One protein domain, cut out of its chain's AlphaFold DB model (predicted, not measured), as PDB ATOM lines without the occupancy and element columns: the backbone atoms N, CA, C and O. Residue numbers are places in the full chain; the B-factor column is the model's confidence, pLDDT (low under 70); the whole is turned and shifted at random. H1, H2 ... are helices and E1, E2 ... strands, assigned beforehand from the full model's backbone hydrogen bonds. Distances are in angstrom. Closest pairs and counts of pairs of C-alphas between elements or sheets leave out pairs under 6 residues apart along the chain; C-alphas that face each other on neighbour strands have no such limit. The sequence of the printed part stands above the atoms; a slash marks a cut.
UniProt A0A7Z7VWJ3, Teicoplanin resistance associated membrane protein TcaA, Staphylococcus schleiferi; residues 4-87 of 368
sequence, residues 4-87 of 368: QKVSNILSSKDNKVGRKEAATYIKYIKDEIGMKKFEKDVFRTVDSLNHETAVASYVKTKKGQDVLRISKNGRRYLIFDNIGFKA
ATOM      1  N   GLN A   4      37.321 -30.025  45.166       72.38
ATOM      2  CA  GLN A   4      36.112 -29.475  45.793       72.38
ATOM      3  C   GLN A   4      35.784 -28.057  45.309       72.38
ATOM      4  O   GLN A   4      34.624 -27.749  45.047       72.38
ATOM      5  N   LYS A   5      36.792 -27.180  45.203       76.25
ATOM      6  CA  LYS A   5      36.577 -25.804  44.734       76.25
ATOM      7  C   LYS A   5      36.150 -25.798  43.266       76.25
ATOM      8  O   LYS A   5      35.216 -25.090  42.919       76.25
ATOM      9  N   VAL A   6      36.784 -26.627  42.435       77.62
ATOM     10  CA  VAL A   6      36.434 -26.767  41.011       77.62
ATOM     11  C   VAL A   6      35.030 -27.347  40.830       77.62
ATOM     12  O   VAL A   6      34.250 -26.794  40.065       77.62
ATOM     13  N   SER A   7      34.676 -28.390  41.585       75.31
ATOM     14  CA  SER A   7      33.326 -28.966  41.616       75.31
ATOM     15  C   SER A   7      32.265 -27.903  41.925       75.31
ATOM     16  O   SER A   7      31.295 -27.788  41.182       75.31
ATOM     17  N   ASN A   8      32.480 -27.056  42.938       77.81
ATOM     18  CA  ASN A   8      31.539 -25.984  43.281       77.81
ATOM     19  C   ASN A   8      31.437 -24.898  42.197       77.81
ATOM     20  O   ASN A   8      30.342 -24.413  41.942       77.81
ATOM     21  N   ILE A   9      32.560 -24.508  41.578       81.62
ATOM     22  CA  ILE A   9      32.594 -23.456  40.547       81.62
ATOM     23  C   ILE A   9      31.920 -23.919  39.250       81.62
ATOM     24  O   ILE A   9      31.236 -23.131  38.606       81.62
ATOM     25  N   LEU A  10      32.136 -25.176  38.854       81.62
ATOM     26  CA  LEU A  10      31.629 -25.716  37.588       81.62
ATOM     27  C   LEU A  10      30.223 -26.312  37.700       81.62
ATOM     28  O   LEU A  10      29.585 -26.552  36.675       81.62
ATOM     29  N   SER A  11      29.740 -26.545  38.922       76.00
ATOM     30  CA  SER A  11      28.362 -26.963  39.154       76.00
ATOM     31  C   SER A  11      27.393 -25.812  38.900       76.00
ATOM     32  O   SER A  11      27.611 -24.674  39.308       76.00
ATOM     33  N   SER A  12      26.273 -26.126  38.268       70.56
ATOM     34  CA  SER A  12      25.146 -25.230  38.052       70.56
ATOM     35  C   SER A  12      23.848 -25.896  38.509       70.56
ATOM     36  O   SER A  12      23.836 -27.043  38.962       70.56
ATOM     37  N   LYS A  13      22.728 -25.178  38.381       68.44
ATOM     38  CA  LYS A  13      21.397 -25.743  38.636       68.44
ATOM     39  C   LYS A  13      21.109 -26.962  37.747       68.44
ATOM     40  O   LYS A  13      20.473 -27.903  38.212       68.44
ATOM     41  N   ASP A  14      21.613 -26.943  36.512       68.31
ATOM     42  CA  ASP A  14      21.298 -27.934  35.477       68.31
ATOM     43  C   ASP A  14      22.387 -29.006  35.314       68.31
ATOM     44  O   ASP A  14      22.163 -30.008  34.644       68.31
ATOM     45  N   ASN A  15      23.573 -28.805  35.902       72.06
ATOM     46  CA  ASN A  15      24.659 -29.779  35.864       72.06
ATOM     47  C   ASN A  15      25.422 -29.800  37.189       72.06
ATOM     48  O   ASN A  15      26.020 -28.797  37.571       72.06
ATOM     49  N   LYS A  16      25.435 -30.938  37.879       81.69
ATOM     50  CA  LYS A  16      26.209 -31.107  39.112       81.69
ATOM     51  C   LYS A  16      27.510 -31.817  38.782       81.69
ATOM     52  O   LYS A  16      27.467 -32.933  38.294       81.69
ATOM     53  N   VAL A  17      28.635 -31.186  39.101       84.75
ATOM     54  CA  VAL A  17      29.963 -31.764  38.880       84.75
ATOM     55  C   VAL A  17      30.446 -32.396  40.177       84.75
ATOM     56  O   VAL A  17      30.721 -31.688  41.150       84.75
ATOM     57  N   GLY A  18      30.569 -33.723  40.214       86.25
ATOM     58  CA  GLY A  18      31.098 -34.441  41.373       86.25
ATOM     59  C   GLY A  18      32.592 -34.182  41.627       86.25
ATOM     60  O   GLY A  18      33.334 -33.711  40.767       86.25
ATOM     61  N   ARG A  19      33.093 -34.544  42.819       86.50
ATOM     62  CA  ARG A  19      34.534 -34.417  43.149       86.50
ATOM     63  C   ARG A  19      35.434 -35.235  42.219       86.50
ATOM     64  O   ARG A  19      36.515 -34.762  41.874       86.50
ATOM     65  N   LYS A  20      35.007 -36.455  41.867       88.31
ATOM     66  CA  LYS A  20      35.736 -37.350  40.951       88.31
ATOM     67  C   LYS A  20      35.814 -36.721  39.558       88.31
ATOM     68  O   LYS A  20      36.906 -36.563  39.030       88.31
ATOM     69  N   GLU A  21      34.681 -36.256  39.033       89.75
ATOM     70  CA  GLU A  21      34.603 -35.586  37.731       89.75
ATOM     71  C   GLU A  21      35.445 -34.295  37.695       89.75
ATOM     72  O   GLU A  21      36.244 -34.090  36.784       89.75
ATOM     73  N   ALA A  22      35.385 -33.470  38.747       91.44
ATOM     74  CA  ALA A  22      36.231 -32.283  38.875       91.44
ATOM     75  C   ALA A  22      37.733 -32.616  38.916       91.44
ATOM     76  O   ALA A  22      38.548 -31.868  38.374       91.44
ATOM     77  N   ALA A  23      38.126 -33.719  39.561       92.00
ATOM     78  CA  ALA A  23      39.516 -34.172  39.562       92.00
ATOM     79  C   ALA A  23      39.964 -34.619  38.160       92.00
ATOM     80  O   ALA A  23      41.056 -34.242  37.726       92.00
ATOM     81  N   THR A  24      39.106 -35.347  37.436       94.44
ATOM     82  CA  THR A  24      39.329 -35.724  36.033       94.44
ATOM     83  C   THR A  24      39.507 -34.492  35.147       94.44
ATOM     84  O   THR A  24      40.476 -34.423  34.392       94.44
ATOM     85  N   TYR A  25      38.650 -33.480  35.303       94.94
ATOM     86  CA  TYR A  25      38.758 -32.210  34.584       94.94
ATOM     87  C   TYR A  25      40.084 -31.492  34.852       94.94
ATOM     88  O   TYR A  25      40.784 -31.114  33.915       94.94
ATOM     89  N   ILE A  26      40.489 -31.346  36.121       94.06
ATOM     90  CA  ILE A  26      41.768 -30.701  36.478       94.06
ATOM     91  C   ILE A  26      42.944 -31.415  35.805       94.06
ATOM     92  O   ILE A  26      43.847 -30.755  35.284       94.06
ATOM     93  N   LYS A  27      42.944 -32.754  35.816       95.88
ATOM     94  CA  LYS A  27      43.987 -33.554  35.167       95.88
ATOM     95  C   LYS A  27      44.002 -33.308  33.658       95.88
ATOM     96  O   LYS A  27      45.049 -32.983  33.113       95.88
ATOM     97  N   TYR A  28      42.841 -33.363  33.015       95.69
ATOM     98  CA  TYR A  28      42.705 -33.109  31.583       95.69
ATOM     99  C   TYR A  28      43.199 -31.709  31.179       95.69
ATOM    100  O   TYR A  28      43.998 -31.582  30.256       95.69
ATOM    101  N   ILE A  29      42.827 -30.656  31.917       95.75
ATOM    102  CA  ILE A  29      43.318 -29.288  31.668       95.75
ATOM    103  C   ILE A  29      44.839 -29.193  31.818       95.75
ATOM    104  O   ILE A  29      45.514 -28.540  31.012       95.75
ATOM    105  N   LYS A  30      45.395 -29.832  32.853       95.12
ATOM    106  CA  LYS A  30      46.843 -29.872  33.074       95.12
ATOM    107  C   LYS A  30      47.564 -30.526  31.895       95.12
ATOM    108  O   LYS A  30      48.606 -30.006  31.500       95.12
ATOM    109  N   ASP A  31      47.007 -31.601  31.348       94.81
ATOM    110  CA  ASP A  31      47.627 -32.389  30.283       94.81
ATOM    111  C   ASP A  31      47.475 -31.719  28.899       94.81
ATOM    112  O   ASP A  31      48.453 -31.597  28.165       94.81
ATOM    113  N   GLU A  32      46.288 -31.202  28.554       93.94
ATOM    114  CA  GLU A  32      46.002 -30.657  27.211       93.94
ATOM    115  C   GLU A  32      46.420 -29.189  27.013       93.94
ATOM    116  O   GLU A  32      46.700 -28.747  25.890       93.94
ATOM    117  N   ILE A  33      46.455 -28.398  28.090       93.88
ATOM    118  CA  ILE A  33      46.737 -26.952  28.030       93.88
ATOM    119  C   ILE A  33      47.941 -26.588  28.897       93.88
ATOM    120  O   ILE A  33      48.792 -25.797  28.477       93.88
ATOM    121  N   GLY A  34      48.017 -27.168  30.094       95.31
ATOM    122  CA  GLY A  34      48.935 -26.770  31.154       95.31
ATOM    123  C   GLY A  34      48.314 -25.702  32.051       95.31
ATOM    124  O   GLY A  34      47.878 -24.652  31.581       95.31
ATOM    125  N   MET A  35      48.323 -25.932  33.369       93.00
ATOM    126  CA  MET A  35      47.584 -25.102  34.338       93.00
ATOM    127  C   MET A  35      47.925 -23.606  34.281       93.00
ATOM    128  O   MET A  35      47.020 -22.780  34.330       93.00
ATOM    129  N   LYS A  36      49.208 -23.245  34.124       93.69
ATOM    130  CA  LYS A  36      49.635 -21.833  34.021       93.69
ATOM    131  C   LYS A  36      49.088 -21.153  32.768       93.69
ATOM    132  O   LYS A  36      48.703 -19.989  32.800       93.69
ATOM    133  N   LYS A  37      49.089 -21.877  31.645       94.19
ATOM    134  CA  LYS A  37      48.558 -21.365  30.386       94.19
ATOM    135  C   LYS A  37      47.040 -21.244  30.470       94.19
ATOM    136  O   LYS A  37      46.514 -20.204  30.109       94.19
ATOM    137  N   PHE A  38      46.372 -22.258  31.015       94.31
ATOM    138  CA  PHE A  38      44.930 -22.235  31.232       94.31
ATOM    139  C   PHE A  38      44.497 -21.030  32.073       94.31
ATOM    140  O   PHE A  38      43.609 -20.299  31.662       94.31
ATOM    141  N   GLU A  39      45.169 -20.766  33.194       91.56
ATOM    142  CA  GLU A  39      44.911 -19.586  34.025       91.56
ATOM    143  C   GLU A  39      45.072 -18.278  33.233       91.56
ATOM    144  O   GLU A  39      44.182 -17.428  33.247       91.56
ATOM    145  N   LYS A  40      46.165 -18.138  32.470       93.81
ATOM    146  CA  LYS A  40      46.399 -16.971  31.607       93.81
ATOM    147  C   LYS A  40      45.303 -16.797  30.555       93.81
ATOM    148  O   LYS A  40      44.886 -15.671  30.290       93.81
ATOM    149  N   ASP A  41      44.869 -17.894  29.947       93.38
ATOM    150  CA  ASP A  41      43.837 -17.885  28.918       93.38
ATOM    151  C   ASP A  41      42.472 -17.533  29.530       93.38
ATOM    152  O   ASP A  41      41.782 -16.689  28.974       93.38
ATOM    153  N   VAL A  42      42.140 -18.033  30.728       91.06
ATOM    154  CA  VAL A  42      40.948 -17.607  31.486       91.06
ATOM    155  C   VAL A  42      40.961 -16.100  31.738       91.06
ATOM    156  O   VAL A  42      39.980 -15.429  31.421       91.06
ATOM    157  N   PHE A  43      42.061 -15.549  32.266       89.69
ATOM    158  CA  PHE A  43      42.166 -14.111  32.536       89.69
ATOM    159  C   PHE A  43      42.007 -13.269  31.272       89.69
ATOM    160  O   PHE A  43      41.254 -12.301  31.270       89.69
ATOM    161  N   ARG A  44      42.671 -13.662  30.181       90.88
ATOM    162  CA  ARG A  44      42.543 -12.980  28.887       90.88
ATOM    163  C   ARG A  44      41.127 -13.056  28.339       90.88
ATOM    164  O   ARG A  44      40.634 -12.063  27.830       90.88
ATOM    165  N   THR A  45      40.471 -14.209  28.439       89.44
ATOM    166  CA  THR A  45      39.093 -14.370  27.968       89.44
ATOM    167  C   THR A  45      38.129 -13.499  28.772       89.44
ATOM    168  O   THR A  45      37.239 -12.891  28.184       89.44
ATOM    169  N   VAL A  46      38.314 -13.394  30.091       85.69
ATOM    170  CA  VAL A  46      37.550 -12.470  30.945       85.69
ATOM    171  C   VAL A  46      37.774 -11.014  30.530       85.69
ATOM    172  O   VAL A  46      36.805 -10.279  30.342       85.69
ATOM    173  N   ASP A  47      39.031 -10.614  30.354       86.19
ATOM    174  CA  ASP A  47      39.395  -9.249  29.971       86.19
ATOM    175  C   ASP A  47      38.848  -8.874  28.583       86.19
ATOM    176  O   ASP A  47      38.186  -7.849  28.438       86.19
ATOM    177  N   SER A  48      39.006  -9.753  27.587       85.81
ATOM    178  CA  SER A  48      38.445  -9.572  26.236       85.81
ATOM    179  C   SER A  48      36.930  -9.415  26.290       85.81
ATOM    180  O   SER A  48      36.373  -8.491  25.703       85.81
ATOM    181  N   LEU A  49      36.249 -10.271  27.064       84.25
ATOM    182  CA  LEU A  49      34.804 -10.181  27.224       84.25
ATOM    183  C   LEU A  49      34.398  -8.815  27.769       84.25
ATOM    184  O   LEU A  49      33.450  -8.245  27.248       84.25
ATOM    185  N   ASN A  50      35.101  -8.237  28.742       76.75
ATOM    186  CA  ASN A  50      34.751  -6.917  29.279       76.75
ATOM    187  C   ASN A  50      34.796  -5.783  28.239       76.75
ATOM    188  O   ASN A  50      34.050  -4.816  28.380       76.75
ATOM    189  N   HIS A  51      35.595  -5.931  27.180       79.56
ATOM    190  CA  HIS A  51      35.775  -4.922  26.132       79.56
ATOM    191  C   HIS A  51      34.992  -5.220  24.840       79.56
ATOM    192  O   HIS A  51      34.901  -4.367  23.960       79.56
ATOM    193  N   GLU A  52      34.396  -6.408  24.722       77.31
ATOM    194  CA  GLU A  52      33.657  -6.852  23.536       77.31
ATOM    195  C   GLU A  52      32.133  -6.865  23.737       77.31
ATOM    196  O   GLU A  52      31.611  -6.989  24.849       77.31
ATOM    197  N   THR A  53      31.383  -6.816  22.628       75.38
ATOM    198  CA  THR A  53      29.916  -6.988  22.625       75.38
ATOM    199  C   THR A  53      29.486  -8.434  22.890       75.38
ATOM    200  O   THR A  53      28.335  -8.675  23.256       75.38
ATOM    201  N   ALA A  54      30.403  -9.398  22.748       79.56
ATOM    202  CA  ALA A  54      30.147 -10.806  23.004       79.56
ATOM    203  C   ALA A  54      29.689 -11.047  24.456       79.56
ATOM    204  O   ALA A  54      30.218 -10.487  25.422       79.56
ATOM    205  N   VAL A  55      28.683 -11.911  24.611       82.88
ATOM    206  CA  VAL A  55      28.101 -12.277  25.916       82.88
ATOM    207  C   VAL A  55      28.740 -13.530  26.521       82.88
ATOM    208  O   VAL A  55      28.543 -13.813  27.703       82.88
ATOM    209  N   ALA A  56      29.504 -14.282  25.726       87.25
ATOM    210  CA  ALA A  56      30.266 -15.439  26.170       87.25
ATOM    211  C   ALA A  56      31.456 -15.722  25.246       87.25
ATOM    212  O   ALA A  56      31.405 -15.422  24.057       87.25
ATOM    213  N   SER A  57      32.498 -16.332  25.802       90.19
ATOM    214  CA  SER A  57      33.678 -16.802  25.078       90.19
ATOM    215  C   SER A  57      34.207 -18.088  25.723       90.19
ATOM    216  O   SER A  57      33.755 -18.478  26.804       90.19
ATOM    217  N   TYR A  58      35.116 -18.781  25.041       92.81
ATOM    218  CA  TYR A  58      35.585 -20.108  25.432       92.81
ATOM    219  C   TYR A  58      37.101 -20.157  25.565       92.81
ATOM    220  O   TYR A  58      37.831 -19.692  24.690       92.81
ATOM    221  N   VAL A  59      37.568 -20.816  26.621       93.88
ATOM    222  CA  VAL A  59      38.931 -21.343  26.671       93.88
ATOM    223  C   VAL A  59      38.940 -22.670  25.924       93.88
ATOM    224  O   VAL A  59      38.058 -23.507  26.144       93.88
ATOM    225  N   LYS A  60      39.931 -22.858  25.048       93.50
ATOM    226  CA  LYS A  60      40.049 -24.035  24.182       93.50
ATOM    227  C   LYS A  60      41.377 -24.766  24.374       93.50
ATOM    228  O   LYS A  60      42.385 -24.153  24.728       93.50
ATOM    229  N   THR A  61      41.405 -26.068  24.091       91.00
ATOM    230  CA  THR A  61      42.660 -26.822  23.953       91.00
ATOM    231  C   THR A  61      43.428 -26.395  22.702       91.00
ATOM    232  O   THR A  61      42.897 -25.719  21.819       91.00
ATOM    233  N   LYS A  62      44.684 -26.849  22.568       87.31
ATOM    234  CA  LYS A  62      45.467 -26.662  21.330       87.31
ATOM    235  C   LYS A  62      44.771 -27.247  20.095       87.31
ATOM    236  O   LYS A  62      44.972 -26.741  19.000       87.31
ATOM    237  N   LYS A  63      43.955 -28.290  20.279       85.75
ATOM    238  CA  LYS A  63      43.177 -28.951  19.221       85.75
ATOM    239  C   LYS A  63      41.825 -28.269  18.960       85.75
ATOM    240  O   LYS A  63      41.005 -28.811  18.228       85.75
ATOM    241  N   GLY A  64      41.566 -27.116  19.578       87.88
ATOM    242  CA  GLY A  64      40.337 -26.344  19.387       87.88
ATOM    243  C   GLY A  64      39.118 -26.861  20.155       87.88
ATOM    244  O   GLY A  64      38.022 -26.366  19.912       87.88
ATOM    245  N   GLN A  65      39.286 -27.814  21.080       89.00
ATOM    246  CA  GLN A  65      38.184 -28.304  21.916       89.00
ATOM    247  C   GLN A  65      37.828 -27.271  22.980       89.00
ATOM    248  O   GLN A  65      38.714 -26.813  23.699       89.00
ATOM    249  N   ASP A  66      36.549 -26.927  23.108       92.19
ATOM    250  CA  ASP A  66      36.080 -26.029  24.161       92.19
ATOM    251  C   ASP A  66      36.191 -26.725  25.520       92.19
ATOM    252  O   ASP A  66      35.722 -27.851  25.689       92.19
ATOM    253  N   VAL A  67      36.793 -26.051  26.504       92.94
ATOM    254  CA  VAL A  67      37.004 -26.627  27.843       92.94
ATOM    255  C   VAL A  67      36.438 -25.799  28.987       92.94
ATOM    256  O   VAL A  67      36.238 -26.311  30.089       92.94
ATOM    257  N   LEU A  68      36.167 -24.521  28.746       93.06
ATOM    258  CA  LEU A  68      35.513 -23.644  29.707       93.06
ATOM    259  C   LEU A  68      34.788 -22.536  28.959       93.06
ATOM    260  O   LEU A  68      35.412 -21.777  28.226       93.06
ATOM    261  N   ARG A  69      33.485 -22.419  29.184       91.81
ATOM    262  CA  ARG A  69      32.676 -21.281  28.765       91.81
ATOM    263  C   ARG A  69      32.686 -20.229  29.865       91.81
ATOM    264  O   ARG A  69      32.345 -20.527  31.011       91.81
ATOM    265  N   ILE A  70      33.012 -19.002  29.491       89.56
ATOM    266  CA  ILE A  70      32.970 -17.819  30.349       89.56
ATOM    267  C   ILE A  70      31.876 -16.908  29.803       89.56
ATOM    268  O   ILE A  70      31.880 -16.606  28.613       89.56
ATOM    269  N   SER A  71      30.909 -16.501  30.628       87.38
ATOM    270  CA  SER A  71      29.806 -15.642  30.178       87.38
ATOM    271  C   SER A  71      29.471 -14.503  31.121       87.38
ATOM    272  O   SER A  71      29.569 -14.637  32.338       87.38
ATOM    273  N   LYS A  72      28.990 -13.403  30.543       81.56
ATOM    274  CA  LYS A  72      28.400 -12.280  31.270       81.56
ATOM    275  C   LYS A  72      26.977 -12.670  31.672       81.56
ATOM    276  O   LYS A  72      26.079 -12.678  30.831       81.56
ATOM    277  N   ASN A  73      26.743 -13.030  32.929       62.78
ATOM    278  CA  ASN A  73      25.385 -13.312  33.399       62.78
ATOM    279  C   ASN A  73      24.711 -11.975  33.796       62.78
ATOM    280  O   ASN A  73      24.985 -11.440  34.866       62.78
ATOM    281  N   GLY A  74      23.869 -11.390  32.929       50.47
ATOM    282  CA  GLY A  74      23.118 -10.141  33.213       50.47
ATOM    283  C   GLY A  74      22.023 -10.332  34.285       50.47
ATOM    284  O   GLY A  74      21.548 -11.445  34.459       50.47
ATOM    285  N   ARG A  75      21.528  -9.344  35.051       39.78
ATOM    286  CA  ARG A  75      21.550  -7.861  35.029       39.78
ATOM    287  C   ARG A  75      21.322  -7.352  36.476       39.78
ATOM    288  O   ARG A  75      20.334  -7.767  37.074       39.78
ATOM    289  N   ARG A  76      22.097  -6.372  36.972       36.88
ATOM    290  CA  ARG A  76      21.601  -5.048  37.443       36.88
ATOM    291  C   ARG A  76      22.764  -4.117  37.847       36.88
ATOM    292  O   ARG A  76      23.509  -4.430  38.759       36.88
ATOM    293  N   TYR A  77      22.805  -2.966  37.168       35.41
ATOM    294  CA  TYR A  77      23.599  -1.746  37.395       35.41
ATOM    295  C   TYR A  77      25.086  -1.725  36.974       35.41
ATOM    296  O   TYR A  77      25.994  -2.001  37.736       35.41
ATOM    297  N   LEU A  78      25.279  -1.271  35.727       40.66
ATOM    298  CA  LEU A  78      26.331  -0.368  35.222       40.66
ATOM    299  C   LEU A  78      27.826  -0.734  35.308       40.66
ATOM    300  O   LEU A  78      28.608  -0.012  34.699       40.66
ATOM    301  N   ILE A  79      28.241  -1.844  35.921       42.78
ATOM    302  CA  ILE A  79      29.631  -2.346  35.861       42.78
ATOM    303  C   ILE A  79      29.574  -3.881  36.050       42.78
ATOM    304  O   ILE A  79      28.918  -4.357  36.970       42.78
ATOM    305  N   PHE A  80      30.084  -4.697  35.120       48.41
ATOM    306  CA  PHE A  80      29.783  -6.144  35.077       48.41
ATOM    307  C   PHE A  80      30.570  -6.974  36.120       48.41
ATOM    308  O   PHE A  80      31.647  -7.468  35.806       48.41
ATOM    309  N   ASP A  81      29.994  -7.229  37.302       52.34
ATOM    310  CA  ASP A  81      30.648  -8.029  38.367       52.34
ATOM    311  C   ASP A  81      30.327  -9.543  38.367       52.34
ATOM    312  O   ASP A  81      30.922 -10.306  39.125       52.34
ATOM    313  N   ASN A  82      29.421 -10.033  37.509       64.31
ATOM    314  CA  ASN A  82      28.964 -11.434  37.552       64.31
ATOM    315  C   ASN A  82      29.397 -12.248  36.322       64.31
ATOM    316  O   ASN A  82      28.655 -12.402  35.344       64.31
ATOM    317  N   ILE A  83      30.605 -12.810  36.400       75.94
ATOM    318  CA  ILE A  83      31.143 -13.758  35.416       75.94
ATOM    319  C   ILE A  83      30.699 -15.178  35.776       75.94
ATOM    320  O   ILE A  83      30.957 -15.673  36.871       75.94
ATOM    321  N   GLY A  84      30.039 -15.849  34.835       79.94
ATOM    322  CA  GLY A  84      29.680 -17.258  34.936       79.94
ATOM    323  C   GLY A  84      30.746 -18.155  34.315       79.94
ATOM    324  O   GLY A  84      31.195 -17.898  33.199       79.94
ATOM    325  N   PHE A  85      31.091 -19.237  35.008       85.06
ATOM    326  CA  PHE A  85      31.980 -20.286  34.518       85.06
ATOM    327  C   PHE A  85      31.181 -21.574  34.330       85.06
ATOM    328  O   PHE A  85      30.531 -22.043  35.259       85.06
ATOM    329  N   LYS A  86      31.211 -22.152  33.128       87.25
ATOM    330  CA  LYS A  86      30.550 -23.429  32.836       87.25
ATOM    331  C   LYS A  86      31.462 -24.293  31.981       87.25
ATOM    332  O   LYS A  86      31.893 -23.862  30.917       87.25
ATOM    333  N   ALA A  87      31.734 -25.521  32.405       90.19
ATOM    334  CA  ALA A  87      32.385 -26.479  31.522       90.19
ATOM    335  C   ALA A  87      31.380 -26.955  30.453       90.19
ATOM    336  O   ALA A  87      30.235 -27.266  30.803       90.19
TER     337      ALA A  87
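Overview. This is residues 4 to 87 of the 368 residues of the protein "Teicoplanin resistance associated membrane protein TcaA" of Staphylococcus schleiferi (UniProt A0A7Z7VWJ3). A small three-stranded sheet has one long helix, H3, lying over one face of it, roughly along its strands. A second helix, H2, crosses one end of this pair, near the beginning of E2, and the short H1 sits by the far part of H2, near the last residues of E3; at the other end, the link between E2 and E3 makes a loop that reaches out to Tyr 77. The printed part has 84 residues, with three named helices and then three named strands, in the order H1 H2 H3 E1 E2 E3. The sheet's order is E1 - E2 - E3, all antiparallel, and the class is mixed, helices and strands. The whole is compact, with a radius of gyration of the C-alphas of 13.4 A and spans of 38 by 28 by 18 A.

Arrangement. E1, residues 56 to 60, E2, residues 66 to 72, and E3, residues 83 to 86, form a meander, each strand the antiparallel neighbour of the one before. E1 and E2 are a hairpin at 158 degrees, with N 57 and O 70 at 2.9 A and N 70 and O 57 at 2.8 A, within hydrogen-bond range. E2 and E3 are a hairpin at 151 degrees, with N 69 and O 86 at 2.8 A. H3, residues 35 to 51, is on the sheet at a height over the sheet of 9.1 A, making two layers, helix on one face of a sheet. It lies over E1 and E2 and runs along the strands, but only just, at 29 degrees to E2 on the local plane. Its closest C-alphas to E1 are those of Asp 41 and Val 59, 6.4 A apart. H2, residues 19 to 32, only grazes the sheet with residues 25 to 32. H2 and H3 are close but not clearly touching, about perpendicular at 89 degrees; the closest C-alphas, of Ile 29 and Met 35, are 6.5 A apart. H1, residues 4 to 10, only grazes the sheet with residues 9 to 10. H1 and H2 touch, with residues 19 to 22 of H2 alone, about perpendicular at 76 degrees; the closest C-alphas, of Ser 7 and Ala 22, are 5.2 A apart. H1 and H3 are apart. In H1, H2 and H3 every O i to N i+4 pair is within hydrogen-bond range.

Along the chain. E2 is 17.3 A from first to last C-alpha, E1 13.2 A and E3 10.0 A. H3 measures 24.8 A, H2 20.0 A and H1 10.1 A. H1 begins at C-alpha 4, (36.112, -29.475, 45.793); H3 begins at C-alpha 35, (47.584, -25.102, 34.338); E3 ends at C-alpha 86, (30.550, -23.429, 32.836).

Size, cuts and confidence. The C-alphas farthest apart, of Asp 31 and Tyr 77, are 39.6 A apart. The printed part has no cut and no long link. The mean pLDDT of the printed part is 82.0, with residues 13 to 14 and 73 to 82 under 70.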